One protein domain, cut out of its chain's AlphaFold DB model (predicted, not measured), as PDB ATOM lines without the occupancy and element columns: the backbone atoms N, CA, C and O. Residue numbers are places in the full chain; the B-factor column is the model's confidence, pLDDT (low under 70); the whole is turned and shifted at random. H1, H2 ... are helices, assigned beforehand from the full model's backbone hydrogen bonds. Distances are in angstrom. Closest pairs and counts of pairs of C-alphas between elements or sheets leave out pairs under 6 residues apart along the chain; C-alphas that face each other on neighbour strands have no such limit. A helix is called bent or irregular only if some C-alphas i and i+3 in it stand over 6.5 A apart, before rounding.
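AT A GLANCE: This is residues 53 to 100 of the 100 residues of the protein "Glycoside hydrolase family 23 protein" of Serendipita vermifera MAFF 305830 (UniProt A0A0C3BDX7). A helix, H2, runs along one arm of a U: the chain turns back after it, the short helix H3 packs on it, and residues 92 to 100 fold back toward the first residues of H2. Beyond the other end of H2, the short helix H1 sits by itself past the loop of residues 61 to 72, near one end of the longest axis. The printed part has 48 residues with three named helices, in the order H1, H2, H3, and no named strand; the class is all helix, with under half of the residues, 20 of 48, in named elements. It is flat and only just compact, close to loose, with a radius of gyration of the C-alphas of 11.2 A and spans of 31 by 24 by 13 A.

IN THESE COORDINATES: Start at C-alpha 53, at (-21.154, 30.320, 23.715), and go on to H1, residues 57 to 60, which begins with C-alpha 57 at (-24.840, 19.305, 24.125). After residues 61 to 72 you reach H2, residues 73 to 84, the longest helix, which measures 16.0 A from C-alpha 73 at (-35.066, 24.777, 20.452) to C-alpha 84. H2 is irregular, but only just: C-alphas 80 and 83 are 6.7 A apart. Next comes H3, residues 88 to 91, ending with C-alpha 91 at (-47.070, 22.555, 15.359).

HOW THE PARTS SIT: Look first at H2 and H3, which touch with 5 pairs of C-alphas within 8 A. Their closest C-alphas are those of Gly 81 and Pro 88, 4.7 A apart, and their centres are 9.8 A apart. H2 touches H3 with residues 77 to 82 alone. Then go back to H1, which touches no helix: H1 and H2 are apart, and so are H1 and H3. Along the backbone of H2, 6 of 8 pairs of O i and N i+4 are within hydrogen-bond range, while H1 and H3 are too short for such a pair and each has its one O i to N i+3 pair within range.

THE WHOLE: The two C-alphas farthest apart are those of Ala 58, in H1, and Gly 85, just after H2, at 31.9 A; from Phe 53 to Cys 100, the chain's last residue, the C-alphas are 25.2 A apart. The printed part has no cut. The link from H1 to H2, with 12 residues, is long, and the link from H2 to H3, with 3 residues, is tight. Read the B-factor column for the model's confidence: the mean pLDDT of the printed part is 83.1, and residues 95 to 100 are under 70.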
ATOM      1  N   PHE A  53     -22.290  30.766  24.522       91.06
ATOM      2  CA  PHE A  53     -21.154  30.320  23.715       91.06
ATOM      3  C   PHE A  53     -20.277  29.331  24.491       91.06
ATOM      4  O   PHE A  53     -19.807  29.627  25.586       91.06
ATOM      5  N   GLY A  54     -20.037  28.158  23.901       91.94
ATOM      6  CA  GLY A  54     -19.289  27.075  24.542       91.94
ATOM      7  C   GLY A  54     -20.143  26.120  25.384       91.94
ATOM      8  O   GLY A  54     -19.598  25.158  25.924       91.94
ATOM      9  N   LEU A  55     -21.463  26.330  25.476       91.12
ATOM     10  CA  LEU A  55     -22.373  25.350  26.066       91.12
ATOM     11  C   LEU A  55     -22.338  24.047  25.254       91.12
ATOM     12  O   LEU A  55     -22.547  24.044  24.039       91.12
ATOM     13  N   THR A  56     -22.061  22.933  25.926       90.94
ATOM     14  CA  THR A  56     -21.999  21.612  25.289       90.94
ATOM     15  C   THR A  56     -23.385  20.986  25.202       90.94
ATOM     16  O   THR A  56     -24.258  21.278  26.016       90.94
ATOM     17  N   VAL A  57     -23.578  20.056  24.261       87.44
ATOM     18  CA  VAL A  57     -24.840  19.305  24.125       87.44
ATOM     19  C   VAL A  57     -25.218  18.602  25.432       87.44
ATOM     20  O   VAL A  57     -26.381  18.618  25.819       87.44
ATOM     21  N   ALA A  58     -24.243  18.026  26.141       88.94
ATOM     22  CA  ALA A  58     -24.493  17.354  27.414       88.94
ATOM     23  C   ALA A  58     -25.047  18.323  28.468       88.94
ATOM     24  O   ALA A  58     -26.053  18.025  29.101       88.94
ATOM     25  N   LEU A  59     -24.431  19.500  28.621       90.56
ATOM     26  CA  LEU A  59     -24.898  20.513  29.567       90.56
ATOM     27  C   LEU A  59     -26.247  21.108  29.152       90.56
ATOM     28  O   LEU A  59     -27.082  21.357  30.015       90.56
ATOM     29  N   ALA A  60     -26.477  21.277  27.848       88.94
ATOM     30  CA  ALA A  60     -27.707  21.865  27.330       88.94
ATOM     31  C   ALA A  60     -28.971  21.031  27.625       88.94
ATOM     32  O   ALA A  60     -30.085  21.551  27.643       88.94
ATOM     33  N   ASN A  61     -28.789  19.727  27.852       85.44
ATOM     34  CA  ASN A  61     -29.858  18.777  28.161       85.44
ATOM     35  C   ASN A  61     -29.805  18.294  29.626       85.44
ATOM     36  O   ASN A  61     -30.534  17.383  30.011       85.44
ATOM     37  N   ASN A  62     -28.942  18.879  30.466       87.88
ATOM     38  CA  ASN A  62     -28.745  18.442  31.850       87.88
ATOM     39  C   ASN A  62     -29.700  19.152  32.827       87.88
ATOM     40  O   ASN A  62     -29.261  19.845  33.745       87.88
ATOM     41  N   TYR A  63     -31.009  18.981  32.625       85.50
ATOM     42  CA  TYR A  63     -32.056  19.476  33.528       85.50
ATOM     43  C   TYR A  63     -33.009  18.355  33.945       85.50
ATOM     44  O   TYR A  63     -33.179  17.364  33.238       85.50
ATOM     45  N   ALA A  64     -33.663  18.533  35.095       85.62
ATOM     46  CA  ALA A  64     -34.622  17.563  35.623       85.62
ATOM     47  C   ALA A  64     -35.941  17.519  34.828       85.62
ATOM     48  O   ALA A  64     -36.618  16.496  34.831       85.62
ATOM     49  N   VAL A  65     -36.309  18.619  34.166       84.88
ATOM     50  CA  VAL A  65     -37.533  18.738  33.364       84.88
ATOM     51  C   VAL A  65     -37.144  19.131  31.944       84.88
ATOM     52  O   VAL A  65     -36.438  20.122  31.765       84.88
ATOM     53  N   CYS A  66     -37.625  18.408  30.930       78.69
ATOM     54  CA  CYS A  66     -37.252  18.673  29.533       78.69
ATOM     55  C   CYS A  66     -37.621  20.086  29.074       78.69
ATOM     56  O   CYS A  66     -36.873  20.704  28.321       78.69
ATOM     57  N   ALA A  67     -38.709  20.650  29.614       77.12
ATOM     58  CA  ALA A  67     -39.141  22.019  29.314       77.12
ATOM     59  C   ALA A  67     -38.113  23.088  29.721       77.12
ATOM     60  O   ALA A  67     -38.243  24.246  29.327       77.12
ATOM     61  N   GLN A  68     -37.102  22.713  30.509       82.00
ATOM     62  CA  GLN A  68     -36.034  23.588  30.989       82.00
ATOM     63  C   GLN A  68     -34.738  23.469  30.177       82.00
ATOM     64  O   GLN A  68     -33.798  24.211  30.457       82.00
ATOM     65  N   TYR A  69     -34.659  22.560  29.200       86.38
ATOM     66  CA  TYR A  69     -33.472  22.438  28.355       86.38
ATOM     67  C   TYR A  69     -33.214  23.739  27.588       86.38
ATOM     68  O   TYR A  69     -34.118  24.358  27.032       86.38
ATOM     69  N   ASN A  70     -31.948  24.134  27.517       87.12
ATOM     70  CA  ASN A  70     -31.459  25.320  26.809       87.12
ATOM     71  C   ASN A  70     -30.690  24.911  25.537       87.12
ATOM     72  O   ASN A  70     -29.651  25.473  25.184       87.12
ATOM     73  N   ASN A  71     -31.217  23.911  24.831       82.62
ATOM     74  CA  ASN A  71     -30.644  23.245  23.654       82.62
ATOM     75  C   ASN A  71     -30.941  23.950  22.313       82.62
ATOM     76  O   ASN A  71     -30.914  23.315  21.263       82.62
ATOM     77  N   LEU A  72     -31.186  25.265  22.341       87.75
ATOM     78  CA  LEU A  72     -31.504  26.112  21.179       87.75
ATOM     79  C   LEU A  72     -32.854  25.852  20.489       87.75
ATOM     80  O   LEU A  72     -33.174  26.578  19.544       87.75
ATOM     81  N   ASP A  73     -33.699  24.941  20.978       87.50
ATOM     82  CA  ASP A  73     -35.066  24.777  20.452       87.50
ATOM     83  C   ASP A  73     -35.890  26.068  20.556       87.50
ATOM     84  O   ASP A  73     -36.704  26.375  19.686       87.50
ATOM     85  N   TYR A  74     -35.615  26.895  21.566       87.62
ATOM     86  CA  TYR A  74     -36.260  28.196  21.711       87.62
ATOM     87  C   TYR A  74     -36.047  29.118  20.501       87.62
ATOM     88  O   TYR A  74     -36.933  29.906  20.170       87.62
ATOM     89  N   LEU A  75     -34.923  28.997  19.783       90.50
ATOM     90  CA  LEU A  75     -34.717  29.755  18.547       90.50
ATOM     91  C   LEU A  75     -35.716  29.346  17.463       90.50
ATOM     92  O   LEU A  75     -36.233  30.213  16.760       90.50
ATOM     93  N   GLN A  76     -36.019  28.050  17.351       88.81
ATOM     94  CA  GLN A  76     -37.034  27.553  16.421       88.81
ATOM     95  C   GLN A  76     -38.409  28.109  16.799       88.81
ATOM     96  O   GLN A  76     -39.095  28.680  15.953       88.81
ATOM     97  N   ASN A  77     -38.765  28.039  18.084       88.31
ATOM     98  CA  ASN A  77     -40.051  28.528  18.584       88.31
ATOM     99  C   ASN A  77     -40.252  30.021  18.322       88.31
ATOM    100  O   ASN A  77     -41.332  30.442  17.910       88.31
ATOM    101  N   VAL A  78     -39.211  30.828  18.531       90.31
ATOM    102  CA  VAL A  78     -39.294  32.276  18.336       90.31
ATOM    103  C   VAL A  78     -39.316  32.638  16.855       90.31
ATOM    104  O   VAL A  78     -40.245  33.314  16.418       90.31
ATOM    105  N   PHE A  79     -38.321  32.208  16.075       91.94
ATOM    106  CA  PHE A  79     -38.159  32.684  14.698       91.94
ATOM    107  C   PHE A  79     -39.150  32.055  13.717       91.94
ATOM    108  O   PHE A  79     -39.597  32.737  12.793       91.94
ATOM    109  N   ASN A  80     -39.516  30.789  13.924       90.06
ATOM    110  CA  ASN A  80     -40.429  30.074  13.031       90.06
ATOM    111  C   ASN A  80     -41.870  30.031  13.560       90.06
ATOM    112  O   ASN A  80     -42.785  29.803  12.774       90.06
ATOM    113  N   GLY A  81     -42.077  30.282  14.857       91.69
ATOM    114  CA  GLY A  81     -43.394  30.347  15.488       91.69
ATOM    115  C   GLY A  81     -43.804  31.778  15.819       91.69
ATOM    116  O   GLY A  81     -44.439  32.460  15.013       91.69
ATOM    117  N   TYR A  82     -43.434  32.241  17.016       89.75
ATOM    118  CA  TYR A  82     -43.995  33.453  17.621       89.75
ATOM    119  C   TYR A  82     -43.884  34.699  16.734       89.75
ATOM    120  O   TYR A  82     -44.857  35.443  16.613       89.75
ATOM    121  N   LEU A  83     -42.738  34.924  16.082       91.44
ATOM    122  CA  LEU A  83     -42.552  36.089  15.207       91.44
ATOM    123  C   LEU A  83     -43.392  36.031  13.925       91.44
ATOM    124  O   LEU A  83     -43.638  37.071  13.321       91.44
ATOM    125  N   GLN A  84     -43.866  34.847  13.542       93.12
ATOM    126  CA  GLN A  84     -44.761  34.645  12.404       93.12
ATOM    127  C   GLN A  84     -46.243  34.684  12.805       93.12
ATOM    128  O   GLN A  84     -47.114  34.443  11.972       93.12
ATOM    129  N   GLY A  85     -46.549  34.961  14.079       91.88
ATOM    130  CA  GLY A  85     -47.914  34.894  14.604       91.88
ATOM    131  C   GLY A  85     -48.447  33.464  14.724       91.88
ATOM    132  O   GLY A  85     -49.657  33.263  14.779       91.88
ATOM    133  N   VAL A  86     -47.554  32.474  14.752       91.50
ATOM    134  CA  VAL A  86     -47.889  31.053  14.855       91.50
ATOM    135  C   VAL A  86     -47.534  30.559  16.253       91.50
ATOM    136  O   VAL A  86     -46.463  30.868  16.769       91.50
ATOM    137  N   ASP A  87     -48.421  29.781  16.873       87.62
ATOM    138  CA  ASP A  87     -48.118  29.116  18.141       87.62
ATOM    139  C   ASP A  87     -47.229  27.882  17.878       87.62
ATOM    140  O   ASP A  87     -47.721  26.889  17.329       87.62
ATOM    141  N   PRO A  88     -45.940  27.897  18.266       86.38
ATOM    142  CA  PRO A  88     -45.020  26.792  18.011       86.38
ATOM    143  C   PRO A  88     -45.437  25.490  18.706       86.38
ATOM    144  O   PRO A  88     -45.118  24.411  18.201       86.38
ATOM    145  N   SER A  89     -46.187  25.564  19.815       80.88
ATOM    146  CA  SER A  89     -46.679  24.376  20.521       80.88
ATOM    147  C   SER A  89     -47.738  23.618  19.719       80.88
ATOM    148  O   SER A  89     -47.796  22.394  19.770       80.88
ATOM    149  N   SER A  90     -48.519  24.329  18.901       84.50
ATOM    150  CA  SER A  90     -49.559  23.730  18.056       84.50
ATOM    151  C   SER A  90     -49.005  22.929  16.872       84.50
ATOM    152  O   SER A  90     -49.715  22.109  16.292       84.50
ATOM    153  N   LEU A  91     -47.736  23.155  16.517       83.00
ATOM    154  CA  LEU A  91     -47.070  22.555  15.359       83.00
ATOM    155  C   LEU A  91     -45.840  21.720  15.733       83.00
ATOM    156  O   LEU A  91     -45.105  21.304  14.841       83.00
ATOM    157  N   ASN A  92     -45.615  21.468  17.028       78.50
ATOM    158  CA  ASN A  92     -44.453  20.735  17.537       78.50
ATOM    159  C   ASN A  92     -43.117  21.280  16.992       78.50
ATOM    160  O   ASN A  92     -42.255  20.514  16.565       78.50
ATOM    161  N   MET A  93     -42.947  22.606  16.968       79.50
ATOM    162  CA  MET A  93     -41.702  23.224  16.500       79.50
ATOM    163  C   MET A  93     -40.552  22.992  17.499       79.50
ATOM    164  O   MET A  93     -40.752  23.057  18.708       79.50
ATOM    165  N   GLY A  94     -39.348  22.720  16.982       73.19
ATOM    166  CA  GLY A  94     -38.161  22.346  17.766       73.19
ATOM    167  C   GLY A  94     -37.531  21.056  17.236       73.19
ATOM    168  O   GLY A  94     -38.242  20.183  16.749       73.19
ATOM    169  N   ILE A  95     -36.201  20.952  17.266       58.25
ATOM    170  CA  ILE A  95     -35.472  19.778  16.743       58.25
ATOM    171  C   ILE A  95     -35.271  18.730  17.842       58.25
ATOM    172  O   ILE A  95     -35.210  17.539  17.542       58.25
ATOM    173  N   TYR A  96     -35.184  19.160  19.102       61.81
ATOM    174  CA  TYR A  96     -34.907  18.281  20.237       61.81
ATOM    175  C   TYR A  96     -36.121  18.039  21.140       61.81
ATOM    176  O   TYR A  96     -36.027  17.208  22.037       61.81
ATOM    177  N   HIS A  97     -37.243  18.712  20.864       62.91
ATOM    178  CA  HIS A  97     -38.470  18.719  21.651       62.91
ATOM    179  C   HIS A  97     -38.177  18.851  23.151       62.91
ATOM    180  O   HIS A  97     -38.133  17.870  23.888       62.91
ATOM    181  N   ASN A  98     -38.106  20.090  23.645       56.28
ATOM    182  CA  ASN A  98     -38.142  20.393  25.086       56.28
ATOM    183  C   ASN A  98     -39.416  19.883  25.806       56.28
ATOM    184  O   ASN A  98     -39.644  20.180  26.969       56.28
ATOM    185  N   THR A  99     -40.278  19.123  25.143       47.56
ATOM    186  CA  THR A  99     -41.407  18.412  25.730       47.56
ATOM    187  C   THR A  99     -41.072  16.922  25.761       47.56
ATOM    188  O   THR A  99     -41.335  16.198  24.800       47.56
ATOM    189  N   CYS A 100     -40.483  16.473  26.864       53.12
ATOM    190  CA  CYS A 100     -40.946  15.228  27.459       53.12
ATOM    191  C   CYS A 100     -42.092  15.582  28.424       53.12
ATOM    192  O   CYS A 100     -42.949  14.707  28.631       53.12
TER     193      CYS A 100